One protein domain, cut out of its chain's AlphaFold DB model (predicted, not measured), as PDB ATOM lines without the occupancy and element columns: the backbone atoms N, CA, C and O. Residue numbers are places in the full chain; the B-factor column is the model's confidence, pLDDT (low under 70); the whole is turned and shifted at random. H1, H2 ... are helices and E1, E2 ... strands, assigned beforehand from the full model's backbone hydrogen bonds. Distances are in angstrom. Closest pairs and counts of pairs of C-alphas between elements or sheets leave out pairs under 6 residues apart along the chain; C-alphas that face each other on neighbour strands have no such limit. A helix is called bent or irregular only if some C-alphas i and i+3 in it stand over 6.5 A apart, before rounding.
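What this domain is: This is residues 692 to 784 of the 887 residues of the protein "WD repeat-containing protein on Y chromosome" of Acyrthosiphon pisum (UniProt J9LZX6). A tiny two-stranded sheet, E1 beside E2, ties together two similar halves: H1, E1 and H2 in one, H3, E2 and H4 in the other. The four helices cross steeply in a small rounded body, with H2 and H4 in the middle and H1 and H3 on opposite sides of them. You will find 93 printed residues with four named helices and two named strands, in the order H1 E1 H2 H3 E2 H4; the sheet, order E1 - E2, is antiparallel, and the class is mostly helix. The whole is compact, with a radius of gyration of the C-alphas of 13.2 A and spans of 35 by 30 by 25 A.

Where its parts are: Begin at the sheet: find C-alpha 732 at (108.470, 105.791, 80.085), where E1, residues 732 to 734, begins; E2 is residues 770 to 772. Straight after E1 comes H2, residues 735 to 744, 15.0 A long; it is irregular, but only just, with C-alphas 736 and 739 7.0 A apart. Straight after E2 comes H4, residues 773 to 783, 15.5 A long, ending at C-alpha 783, (120.511, 95.802, 91.738). Look for H3 at residues 751 to 764, 20.1 A long. H1, residues 704 to 719, is the longest helix, 22.2 A from C-alpha 704 at (105.500, 85.720, 85.637).

How they stand to each other: Look first between E1 and E2, antiparallel at 145 degrees: N 733 and O 771 are 2.8 A apart, as are N 771 and O 733, both within hydrogen-bond range. H2 touches H3, closest C-alphas Ser 739 and Leu 754 at 6.8 A, at a steep tilt of 47 degrees, opposite ways. H2 also touches H1, which uses residues 712 to 716 alone; the closest C-alphas are Tyr 712 and Leu 741, 6.5 A, and the tilt is steep, 52 degrees. H4 and H1 only just touch, with 3 pairs of C-alphas within 8 A, the closest Phe 713 and Phe 773 at 7.1 A; H1 uses residues 709 to 713 alone. H2 and H4 are close but not clearly touching, their closest C-alphas Met 742 and Tyr 780 at 6.8 A. H1 and H3 are apart. In H3 and H4 every O i to N i+4 pair is within hydrogen-bond range; in H1 11 of 12 are, in H2 4 of 6.

The domain as a whole: The farthest C-alphas, Tyr 695 and Gly 722, are 37.4 A apart. The printed part has no cut. The link from H1 to E1, residues 720 to 731, is long. Confidence is low, under 70, at residue 726 and residues 764 to 768.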
ATOM      1  N   ALA A 692     119.139  90.098  75.979       89.62
ATOM      2  CA  ALA A 692     120.353  89.567  76.596       89.62
ATOM      3  C   ALA A 692     120.162  89.222  78.084       89.62
ATOM      4  O   ALA A 692     120.869  88.373  78.618       89.62
ATOM      5  N   TYR A 693     119.168  89.820  78.739       91.19
ATOM      6  CA  TYR A 693     118.910  89.664  80.169       91.19
ATOM      7  C   TYR A 693     117.794  88.661  80.467       91.19
ATOM      8  O   TYR A 693     117.567  88.318  81.620       91.19
ATOM      9  N   SER A 694     117.110  88.130  79.446       86.88
ATOM     10  CA  SER A 694     115.925  87.293  79.663       86.88
ATOM     11  C   SER A 694     116.188  86.010  80.451       86.88
ATOM     12  O   SER A 694     115.251  85.446  80.991       86.88
ATOM     13  N   TYR A 695     117.437  85.536  80.492       85.38
ATOM     14  CA  TYR A 695     117.836  84.368  81.287       85.38
ATOM     15  C   TYR A 695     117.838  84.645  82.801       85.38
ATOM     16  O   TYR A 695     117.716  83.718  83.590       85.38
ATOM     17  N   LEU A 696     117.969  85.912  83.194       88.25
ATOM     18  CA  LEU A 696     118.026  86.343  84.591       88.25
ATOM     19  C   LEU A 696     116.632  86.527  85.210       88.25
ATOM     20  O   LEU A 696     116.521  86.632  86.426       88.25
ATOM     21  N   LEU A 697     115.589  86.568  84.375       89.56
ATOM     22  CA  LEU A 697     114.197  86.677  84.800       89.56
ATOM     23  C   LEU A 697     113.631  85.299  85.151       89.56
ATOM     24  O   LEU A 697     113.793  84.332  84.399       89.56
ATOM     25  N   GLU A 698     112.892  85.219  86.251       86.00
ATOM     26  CA  GLU A 698     112.179  84.016  86.664       86.00
ATOM     27  C   GLU A 698     111.108  83.642  85.624       86.00
ATOM     28  O   GLU A 698     110.240  84.434  85.251       86.00
ATOM     29  N   GLY A 699     111.193  82.416  85.097       82.94
ATOM     30  CA  GLY A 699     110.351  81.952  83.985       82.94
ATOM     31  C   GLY A 699     110.750  82.499  82.604       82.94
ATOM     32  O   GLY A 699     110.090  82.207  81.605       82.94
ATOM     33  N   GLY A 700     111.848  83.251  82.513       87.25
ATOM     34  CA  GLY A 700     112.422  83.732  81.264       87.25
ATOM     35  C   GLY A 700     111.642  84.876  80.606       87.25
ATOM     36  O   GLY A 700     110.905  85.626  81.240       87.25
ATOM     37  N   ARG A 701     111.780  85.009  79.279       83.31
ATOM     38  CA  ARG A 701     111.240  86.144  78.498       83.31
ATOM     39  C   ARG A 701     109.723  86.355  78.618       83.31
ATOM     40  O   ARG A 701     109.266  87.477  78.427       83.31
ATOM     41  N   ASN A 702     108.966  85.293  78.878       85.69
ATOM     42  CA  ASN A 702     107.506  85.322  79.016       85.69
ATOM     43  C   ASN A 702     107.067  84.813  80.400       85.69
ATOM     44  O   ASN A 702     105.970  84.276  80.535       85.69
ATOM     45  N   GLY A 703     107.952  84.907  81.396       88.69
ATOM     46  CA  GLY A 703     107.687  84.451  82.753       88.69
ATOM     47  C   GLY A 703     106.695  85.332  83.526       88.69
ATOM     48  O   GLY A 703     106.268  86.389  83.044       88.69
ATOM     49  N   PRO A 704     106.330  84.914  84.748       90.44
ATOM     50  CA  PRO A 704     105.500  85.720  85.637       90.44
ATOM     51  C   PRO A 704     106.199  87.027  86.044       90.44
ATOM     52  O   PRO A 704     105.578  88.081  85.959       90.44
ATOM     53  N   GLU A 705     107.506  86.998  86.338       91.56
ATOM     54  CA  GLU A 705     108.243  88.174  86.836       91.56
ATOM     55  C   GLU A 705     108.219  89.352  85.848       91.56
ATOM     56  O   GLU A 705     107.995  90.499  86.229       91.56
ATOM     57  N   ILE A 706     108.379  89.094  84.545       92.00
ATOM     58  CA  ILE A 706     108.301  90.165  83.536       92.00
ATOM     59  C   ILE A 706     106.877  90.707  83.360       92.00
ATOM     60  O   ILE A 706     106.701  91.849  82.932       92.00
ATOM     61  N   SER A 707     105.861  89.893  83.650       91.19
ATOM     62  CA  SER A 707     104.459  90.309  83.585       91.19
ATOM     63  C   SER A 707     104.126  91.223  84.766       91.19
ATOM     64  O   SER A 707     103.560  92.291  84.549       91.19
ATOM     65  N   GLU A 708     104.589  90.872  85.967       92.94
ATOM     66  CA  GLU A 708     104.497  91.707  87.173       92.94
ATOM     67  C   GLU A 708     105.234  93.041  86.997       92.94
ATOM     68  O   GLU A 708     104.661  94.106  87.229       92.94
ATOM     69  N   LEU A 709     106.470  93.016  86.475       93.19
ATOM     70  CA  LEU A 709     107.235  94.232  86.166       93.19
ATOM     71  C   LEU A 709     106.450  95.182  85.248       93.19
ATOM     72  O   LEU A 709     106.433  96.392  85.478       93.19
ATOM     73  N   LYS A 710     105.780  94.657  84.211       92.00
ATOM     74  CA  LYS A 710     104.937  95.463  83.305       92.00
ATOM     75  C   LYS A 710     103.711  96.032  84.007       92.00
ATOM     76  O   LYS A 710     103.338  97.180  83.744       92.00
ATOM     77  N   GLU A 711     103.077  95.240  84.864       92.00
ATOM     78  CA  GLU A 711     101.892  95.647  85.611       92.00
ATOM     79  C   GLU A 711     102.221  96.779  86.588       92.00
ATOM     80  O   GLU A 711     101.548  97.812  86.570       92.00
ATOM     81  N   TYR A 712     103.307  96.666  87.358       92.31
ATOM     82  CA  TYR A 712     103.750  97.735  88.259       92.31
ATOM     83  C   TYR A 712     104.214  98.982  87.509       92.31
ATOM     84  O   TYR A 712     103.846 100.096  87.890       92.31
ATOM     85  N   PHE A 713     104.945  98.816  86.401       92.12
ATOM     86  CA  PHE A 713     105.357  99.937  85.554       92.12
ATOM     87  C   PHE A 713     104.153 100.721  85.011       92.12
ATOM     88  O   PHE A 713     104.173 101.951  84.978       92.12
ATOM     89  N   SER A 714     103.078 100.021  84.642       89.25
ATOM     90  CA  SER A 714     101.823 100.640  84.197       89.25
ATOM     91  C   SER A 714     101.043 101.255  85.366       89.25
ATOM     92  O   SER A 714     100.515 102.361  85.254       89.25
ATOM     93  N   SER A 715     101.010 100.575  86.515       88.31
ATOM     94  CA  SER A 715     100.270 100.999  87.710       88.31
ATOM     95  C   SER A 715     100.781 102.321  88.276       88.31
ATOM     96  O   SER A 715      99.984 103.178  88.650       88.31
ATOM     97  N   VAL A 716     102.099 102.535  88.281       88.44
ATOM     98  CA  VAL A 716     102.703 103.805  88.717       88.44
ATOM     99  C   VAL A 716     102.254 104.978  87.840       88.44
ATOM    100  O   VAL A 716     102.020 106.076  88.345       88.44
ATOM    101  N   GLN A 717     102.080 104.761  86.535       84.69
ATOM    102  CA  GLN A 717     101.599 105.809  85.630       84.69
ATOM    103  C   GLN A 717     100.137 106.175  85.901       84.69
ATOM    104  O   GLN A 717      99.779 107.351  85.843       84.69
ATOM    105  N   LEU A 718      99.309 105.183  86.238       85.56
ATOM    106  CA  LEU A 718      97.916 105.401  86.627       85.56
ATOM    107  C   LEU A 718      97.814 106.116  87.980       85.56
ATOM    108  O   LEU A 718      97.027 107.049  88.108       85.56
ATOM    109  N   ALA A 719      98.633 105.723  88.959       81.81
ATOM    110  CA  ALA A 719      98.638 106.312  90.299       81.81
ATOM    111  C   ALA A 719      99.059 107.792  90.302       81.81
ATOM    112  O   ALA A 719      98.526 108.586  91.074       81.81
ATOM    113  N   ASN A 720      99.985 108.173  89.419       78.56
ATOM    114  CA  ASN A 720     100.447 109.556  89.281       78.56
ATOM    115  C   ASN A 720      99.512 110.432  88.422       78.56
ATOM    116  O   ASN A 720      99.743 111.637  88.299       78.56
ATOM    117  N   SER A 721      98.469 109.859  87.814       77.12
ATOM    118  CA  SER A 721      97.523 110.599  86.983       77.12
ATOM    119  C   SER A 721      96.345 111.136  87.791       77.12
ATOM    120  O   SER A 721      95.726 110.420  88.573       77.12
ATOM    121  N   GLY A 722      95.967 112.391  87.538       71.69
ATOM    122  CA  GLY A 722      94.765 112.987  88.126       71.69
ATOM    123  C   GLY A 722      93.451 112.355  87.644       71.69
ATOM    124  O   GLY A 722      92.441 112.518  88.316       71.69
ATOM    125  N   ASN A 723      93.460 111.638  86.509       77.81
ATOM    126  CA  ASN A 723      92.296 110.952  85.933       77.81
ATOM    127  C   ASN A 723      92.702 109.571  85.368       77.81
ATOM    128  O   ASN A 723      92.927 109.446  84.154       77.81
ATOM    129  N   PRO A 724      92.788 108.521  86.204       74.19
ATOM    130  CA  PRO A 724      93.288 107.203  85.799       74.19
ATOM    131  C   PRO A 724      92.506 106.593  84.623       74.19
ATOM    132  O   PRO A 724      93.114 106.019  83.726       74.19
ATOM    133  N   GLU A 725      91.190 106.817  84.545       70.31
ATOM    134  CA  GLU A 725      90.312 106.274  83.490       70.31
ATOM    135  C   GLU A 725      90.610 106.797  82.070       70.31
ATOM    136  O   GLU A 725      90.210 106.177  81.088       70.31
ATOM    137  N   THR A 726      91.319 107.924  81.939       69.50
ATOM    138  CA  THR A 726      91.645 108.553  80.637       69.50
ATOM    139  C   THR A 726      93.146 108.577  80.338       69.50
ATOM    140  O   THR A 726      93.585 109.188  79.363       69.50
ATOM    141  N   THR A 727      93.953 107.930  81.182       75.88
ATOM    142  CA  THR A 727      95.415 108.006  81.104       75.88
ATOM    143  C   THR A 727      95.952 107.071  80.031       75.88
ATOM    144  O   THR A 727      95.728 105.865  80.073       75.88
ATOM    145  N   VAL A 728      96.703 107.622  79.078       76.00
ATOM    146  CA  VAL A 728      97.440 106.829  78.087       76.00
ATOM    147  C   VAL A 728      98.736 106.337  78.724       76.00
ATOM    148  O   VAL A 728      99.558 107.153  79.145       76.00
ATOM    149  N   ILE A 729      98.914 105.015  78.780       80.94
ATOM    150  CA  ILE A 729     100.156 104.387  79.244       80.94
ATOM    151  C   ILE A 729     101.267 104.737  78.251       80.94
ATOM    152  O   ILE A 729     101.151 104.496  77.049       80.94
ATOM    153  N   LYS A 730     102.328 105.346  78.768       84.00
ATOM    154  CA  LYS A 730     103.538 105.733  78.050       84.00
ATOM    155  C   LYS A 730     104.598 104.641  78.181       84.00
ATOM    156  O   LYS A 730     104.615 103.883  79.150       84.00
ATOM    157  N   ASP A 731     105.563 104.658  77.266       84.44
ATOM    158  CA  ASP A 731     106.724 103.754  77.299       84.44
ATOM    159  C   ASP A 731     107.801 104.176  78.320       84.44
ATOM    160  O   ASP A 731     108.859 103.548  78.406       84.44
ATOM    161  N   TYR A 732     107.549 105.237  79.097       88.75
ATOM    162  CA  TYR A 732     108.470 105.791  80.085       88.75
ATOM    163  C   TYR A 732     107.762 106.241  81.371       88.75
ATOM    164  O   TYR A 732     106.589 106.619  81.360       88.75
ATOM    165  N   VAL A 733     108.518 106.264  82.467       90.56
ATOM    166  CA  VAL A 733     108.137 106.793  83.787       90.56
ATOM    167  C   VAL A 733     109.153 107.830  84.259       90.56
ATOM    168  O   VAL A 733     110.268 107.894  83.747       90.56
ATOM    169  N   ASP A 734     108.779 108.651  85.239       89.38
ATOM    170  CA  ASP A 734     109.739 109.527  85.919       89.38
ATOM    171  C   ASP A 734     110.708 108.683  86.771       89.38
ATOM    172  O   ASP A 734     110.269 107.776  87.488       89.38
ATOM    173  N   VAL A 735     112.006 108.995  86.692       88.69
ATOM    174  CA  VAL A 735     113.099 108.331  87.425       88.69
ATOM    175  C   VAL A 735     112.875 108.364  88.946       88.69
ATOM    176  O   VAL A 735     113.264 107.430  89.646       88.69
ATOM    177  N   PHE A 736     112.172 109.365  89.486       87.44
ATOM    178  CA  PHE A 736     111.834 109.410  90.915       87.44
ATOM    179  C   PHE A 736     110.914 108.263  91.370       87.44
ATOM    180  O   PHE A 736     110.833 107.986  92.566       87.44
ATOM    181  N   ASN A 737     110.265 107.545  90.443       90.62
ATOM    182  CA  ASN A 737     109.432 106.386  90.773       90.62
ATOM    183  C   ASN A 737     110.213 105.076  90.966       90.62
ATOM    184  O   ASN A 737     109.609 104.068  91.334       90.62
ATOM    185  N   VAL A 738     111.534 105.064  90.744       91.25
ATOM    186  CA  VAL A 738     112.366 103.853  90.884       91.25
ATOM    187  C   VAL A 738     112.216 103.222  92.268       91.25
ATOM    188  O   VAL A 738     112.104 102.004  92.372       91.25
ATOM    189  N   SER A 739     112.139 104.030  93.329       90.81
ATOM    190  CA  SER A 739     111.970 103.524  94.696       90.81
ATOM    191  C   SER A 739     110.669 102.737  94.873       90.81
ATOM    192  O   SER A 739     110.685 101.661  95.470       90.81
ATOM    193  N   PHE A 740     109.554 103.228  94.326       89.31
ATOM    194  CA  PHE A 740     108.260 102.547  94.388       89.31
ATOM    195  C   PHE A 740     108.259 101.261  93.567       89.31
ATOM    196  O   PHE A 740     107.783 100.238  94.052       89.31
ATOM    197  N   LEU A 741     108.827 101.295  92.360       93.06
ATOM    198  CA  LEU A 741     108.872 100.133  91.477       93.06
ATOM    199  C   LEU A 741     109.745  99.002  92.044       93.06
ATOM    200  O   LEU A 741     109.326  97.848  92.032       93.06
ATOM    201  N   MET A 742     110.921  99.325  92.596       92.81
ATOM    202  CA  MET A 742     111.795  98.337  93.248       92.81
ATOM    203  C   MET A 742     111.089  97.675  94.438       92.81
ATOM    204  O   MET A 742     111.054  96.448  94.538       92.81
ATOM    205  N   ARG A 743     110.462  98.490  95.302       89.31
ATOM    206  CA  ARG A 743     109.742  98.019  96.497       89.31
ATOM    207  C   ARG A 743     108.509  97.189  96.142       89.31
ATOM    208  O   ARG A 743     108.226  96.222  96.841       89.31
ATOM    209  N   ALA A 744     107.805  97.525  95.058       88.62
ATOM    210  CA  ALA A 744     106.671  96.745  94.559       88.62
ATOM    211  C   ALA A 744     107.091  95.340  94.096       88.62
ATOM    212  O   ALA A 744     106.382  94.379  94.367       88.62
ATOM    213  N   MET A 745     108.282  95.212  93.501       89.19
ATOM    214  CA  MET A 745     108.893  93.921  93.153       89.19
ATOM    215  C   MET A 745     109.474  93.159  94.359       89.19
ATOM    216  O   MET A 745     110.085  92.107  94.192       89.19
ATOM    217  N   GLY A 746     109.334  93.684  95.581       85.50
ATOM    218  CA  GLY A 746     109.851  93.056  96.798       85.50
ATOM    219  C   GLY A 746     111.338  93.304  97.072       85.50
ATOM    220  O   GLY A 746     111.885  92.719  98.007       85.50
ATOM    221  N   TYR A 747     112.003  94.183  96.311       87.38
ATOM    222  CA  TYR A 747     113.360  94.631  96.619       87.38
ATOM    223  C   TYR A 747     113.331  95.979  97.346       87.38
ATOM    224  O   TYR A 747     112.816  96.976  96.843       87.38
ATOM    225  N   PHE A 748     113.916  96.021  98.541       87.12
ATOM    226  CA  PHE A 748     113.937  97.203  99.404       87.12
ATOM    227  C   PHE A 748     115.348  97.807  99.430       87.12
ATOM    228  O   PHE A 748     116.121  97.492 100.337       87.12
ATOM    229  N   PRO A 749     115.716  98.637  98.434       88.75
ATOM    230  CA  PRO A 749     117.031  99.263  98.387       88.75
ATOM    231  C   PRO A 749     117.213 100.251  99.539       88.75
ATOM    232  O   PRO A 749     116.276 100.953  99.931       88.75
ATOM    233  N   SER A 750     118.447 100.326 100.031       88.56
ATOM    234  CA  SER A 750     118.892 101.353 100.973       88.56
ATOM    235  C   SER A 750     118.865 102.750 100.341       88.56
ATOM    236  O   SER A 750     118.956 102.895  99.120       88.56
ATOM    237  N   GLU A 751     118.826 103.804 101.155       88.69
ATOM    238  CA  GLU A 751     118.898 105.194 100.674       88.69
ATOM    239  C   GLU A 751     120.192 105.465  99.887       88.69
ATOM    240  O   GLU A 751     120.220 106.246  98.931       88.69
ATOM    241  N   THR A 752     121.276 104.767 100.242       88.69
ATOM    242  CA  THR A 752     122.536 104.827  99.485       88.69
ATOM    243  C   THR A 752     122.399 104.177  98.105       88.69
ATOM    244  O   THR A 752     122.839 104.758  97.116       88.69
ATOM    245  N   GLU A 753     121.771 103.001  98.015       90.69
ATOM    246  CA  GLU A 753     121.527 102.321  96.734       90.69
ATOM    247  C   GLU A 753     120.564 103.115  95.848       90.69
ATOM    248  O   GLU A 753     120.837 103.277  94.663       90.69
ATOM    249  N   LEU A 754     119.495 103.685  96.415       91.25
ATOM    250  CA  LEU A 754     118.571 104.562  95.690       91.25
ATOM    251  C   LEU A 754     119.288 105.789  95.119       91.25
ATOM    252  O   LEU A 754     119.124 106.108  93.944       91.25
ATOM    253  N   SER A 755     120.129 106.449  95.918       90.81
ATOM    254  CA  SER A 755     120.949 107.575  95.454       90.81
ATOM    255  C   SER A 755     121.865 107.178  94.288       90.81
ATOM    256  O   SER A 755     121.972 107.917  93.304       90.81
ATOM    257  N   ASN A 756     122.472 105.986  94.355       90.88
ATOM    258  CA  ASN A 756     123.300 105.447  93.273       90.88
ATOM    259  C   ASN A 756     122.471 105.166  92.007       90.88
ATOM    260  O   ASN A 756     122.877 105.592  90.932       90.88
ATOM    261  N   MET A 757     121.297 104.532  92.125       91.81
ATOM    262  CA  MET A 757     120.399 104.260  90.991       91.81
ATOM    263  C   MET A 757     119.959 105.544  90.285       91.81
ATOM    264  O   MET A 757     119.977 105.626  89.058       91.81
ATOM    265  N   LEU A 758     119.566 106.561  91.058       90.56
ATOM    266  CA  LEU A 758     119.183 107.859  90.509       90.56
ATOM    267  C   LEU A 758     120.362 108.480  89.753       90.56
ATOM    268  O   LEU A 758     120.198 108.933  88.624       90.56
ATOM    269  N   TYR A 759     121.563 108.463  90.337       89.12
ATOM    270  CA  TYR A 759     122.766 108.988  89.691       89.12
ATOM    271  C   TYR A 759     123.147 108.222  88.412       89.12
ATOM    272  O   TYR A 759     123.479 108.841  87.398       89.12
ATOM    273  N   GLU A 760     123.049 106.892  88.424       89.31
ATOM    274  CA  GLU A 760     123.251 106.034  87.254       89.31
ATOM    275  C   GLU A 760     122.301 106.428  86.113       89.31
ATOM    276  O   GLU A 760     122.720 106.551  84.965       89.31
ATOM    277  N   MET A 761     121.035 106.708  86.424       86.81
ATOM    278  CA  MET A 761     120.043 107.138  85.434       86.81
ATOM    279  C   MET A 761     120.278 108.556  84.930       86.81
ATOM    280  O   MET A 761     120.252 108.780  83.722       86.81
ATOM    281  N   PHE A 762     120.611 109.491  85.819       83.44
ATOM    282  CA  PHE A 762     120.947 110.862  85.433       83.44
ATOM    283  C   PHE A 762     122.216 110.955  84.573       83.44
ATOM    284  O   PHE A 762     122.353 111.900  83.801       83.44
ATOM    285  N   SER A 763     123.151 110.011  84.716       76.38
ATOM    286  CA  SER A 763     124.415 110.002  83.967       76.38
ATOM    287  C   SER A 763     124.342 109.277  82.618       76.38
ATOM    288  O   SER A 763     125.193 109.524  81.764       76.38
ATOM    289  N   ARG A 764     123.352 108.396  82.409       68.44
ATOM    290  CA  ARG A 764     123.236 107.559  81.201       68.44
ATOM    291  C   ARG A 764     122.399 108.155  80.069       68.44
ATOM    292  O   ARG A 764     122.606 107.743  78.930       68.44
ATOM    293  N   THR A 765     121.459 109.060  80.344       58.03
ATOM    294  CA  THR A 765     120.438 109.454  79.358       58.03
ATOM    295  C   THR A 765     120.600 110.888  78.841       58.03
ATOM    296  O   THR A 765     120.941 111.811  79.577       58.03
ATOM    297  N   ASP A 766     120.245 111.102  77.566       57.28
ATOM    298  CA  ASP A 766     120.015 112.440  76.984       57.28
ATOM    299  C   ASP A 766     118.783 113.142  77.611       57.28
ATOM    300  O   ASP A 766     118.542 114.338  77.413       57.28
ATOM    301  N   HIS A 767     117.976 112.391  78.372       58.97
ATOM    302  CA  HIS A 767     116.751 112.818  79.047       58.97
ATOM    303  C   HIS A 767     116.807 112.450  80.538       58.97
ATOM    304  O   HIS A 767     116.242 111.432  80.943       58.97
ATOM    305  N   PRO A 768     117.454 113.279  81.375       67.94
ATOM    306  CA  PRO A 768     117.784 112.932  82.758       67.94
ATOM    307  C   PRO A 768     116.565 112.624  83.646       67.94
ATOM    308  O   PRO A 768     116.718 112.043  84.708       67.94
ATOM    309  N   THR A 769     115.349 113.003  83.251       81.25
ATOM    310  CA  THR A 769     114.153 112.918  84.105       81.25
ATOM    311  C   THR A 769     113.253 111.711  83.837       81.25
ATOM    312  O   THR A 769     112.311 111.493  84.593       81.25
ATOM    313  N   THR A 770     113.481 110.933  82.774       87.81
ATOM    314  CA  THR A 770     112.585 109.823  82.386       87.81
ATOM    315  C   THR A 770     113.340 108.529  82.111       87.81
ATOM    316  O   THR A 770     114.446 108.568  81.586       87.81
ATOM    317  N   MET A 771     112.706 107.394  82.409       90.81
ATOM    318  CA  MET A 771     113.235 106.036  82.253       90.81
ATOM    319  C   MET A 771     112.237 105.159  81.495       90.81
ATOM    320  O   MET A 771     111.051 105.128  81.826       90.81
ATOM    321  N   THR A 772     112.717 104.421  80.500       92.00
ATOM    322  CA  THR A 772     111.930 103.450  79.731       92.00
ATOM    323  C   THR A 772     111.728 102.133  80.485       92.00
ATOM    324  O   THR A 772     112.455 101.813  81.426       92.00
ATOM    325  N   PHE A 773     110.757 101.322  80.052       91.88
ATOM    326  CA  PHE A 773     110.534  99.995  80.639       91.88
ATOM    327  C   PHE A 773     111.783  99.100  80.570       91.88
ATOM    328  O   PHE A 773     112.125  98.433  81.541       91.88
ATOM    329  N   GLU A 774     112.487  99.098  79.438       91.62
ATOM    330  CA  GLU A 774     113.699  98.293  79.258       91.62
ATOM    331  C   GLU A 774     114.829  98.721  80.203       91.62
ATOM    332  O   GLU A 774     115.436  97.868  80.853       91.62
ATOM    333  N   GLU A 775     115.066 100.029  80.338       91.19
ATOM    334  CA  GLU A 775     116.053 100.573  81.279       91.19
ATOM    335  C   GLU A 775     115.705 100.218  82.727       91.19
ATOM    336  O   GLU A 775     116.591  99.812  83.480       91.19
ATOM    337  N   PHE A 776     114.423 100.301  83.102       92.88
ATOM    338  CA  PHE A 776     113.962  99.907  84.432       92.88
ATOM    339  C   PHE A 776     114.238  98.429  84.719       92.88
ATOM    340  O   PHE A 776     114.778  98.106  85.774       92.88
ATOM    341  N   VAL A 777     113.905  97.524  83.790       93.50
ATOM    342  CA  VAL A 777     114.110  96.083  84.005       93.50
ATOM    343  C   VAL A 777     115.597  95.748  84.129       93.50
ATOM    344  O   VAL A 777     115.971  94.965  84.999       93.50
ATOM    345  N   ILE A 778     116.459  96.356  83.309       92.88
ATOM    346  CA  ILE A 778     117.912  96.158  83.409       92.88
ATOM    347  C   ILE A 778     118.442  96.704  84.743       92.88
ATOM    348  O   ILE A 778     119.231  96.028  85.403       92.88
ATOM    349  N   LEU A 779     117.990  97.887  85.173       93.50
ATOM    350  CA  LEU A 779     118.358  98.463  86.470       93.50
ATOM    351  C   LEU A 779     117.909  97.566  87.633       93.50
ATOM    352  O   LEU A 779     118.696  97.295  88.539       93.50
ATOM    353  N   TYR A 780     116.673  97.064  87.587       93.81
ATOM    354  CA  TYR A 780     116.130  96.123  88.566       93.81
ATOM    355  C   TYR A 780     116.986  94.859  88.658       93.81
ATOM    356  O   TYR A 780     117.447  94.529  89.745       93.81
ATOM    357  N   LEU A 781     117.285  94.201  87.533       92.69
ATOM    358  CA  LEU A 781     118.110  92.986  87.517       92.69
ATOM    359  C   LEU A 781     119.535  93.229  88.032       92.69
ATOM    360  O   LEU A 781     120.096  92.385  88.726       92.69
ATOM    361  N   ASN A 782     120.108  94.395  87.732       92.56
ATOM    362  CA  ASN A 782     121.451  94.764  88.172       92.56
ATOM    363  C   ASN A 782     121.564  94.979  89.685       92.56
ATOM    364  O   ASN A 782     122.590  94.635  90.278       92.56
ATOM    365  N   TYR A 783     120.526  95.539  90.303       91.25
ATOM    366  CA  TYR A 783     120.511  95.802  91.738       91.25
ATOM    367  C   TYR A 783     119.885  94.672  92.562       91.25
ATOM    368  O   TYR A 783     120.234  94.557  93.738       91.25
ATOM    369  N   LYS A 784     119.022  93.832  91.970       85.94
ATOM    370  CA  LYS A 784     118.371  92.689  92.629       85.94
ATOM    371  C   LYS A 784     119.435  91.769  93.259       85.94
ATOM    372  O   LYS A 784     120.275  91.225  92.539       85.94
TER     373      LYS A 784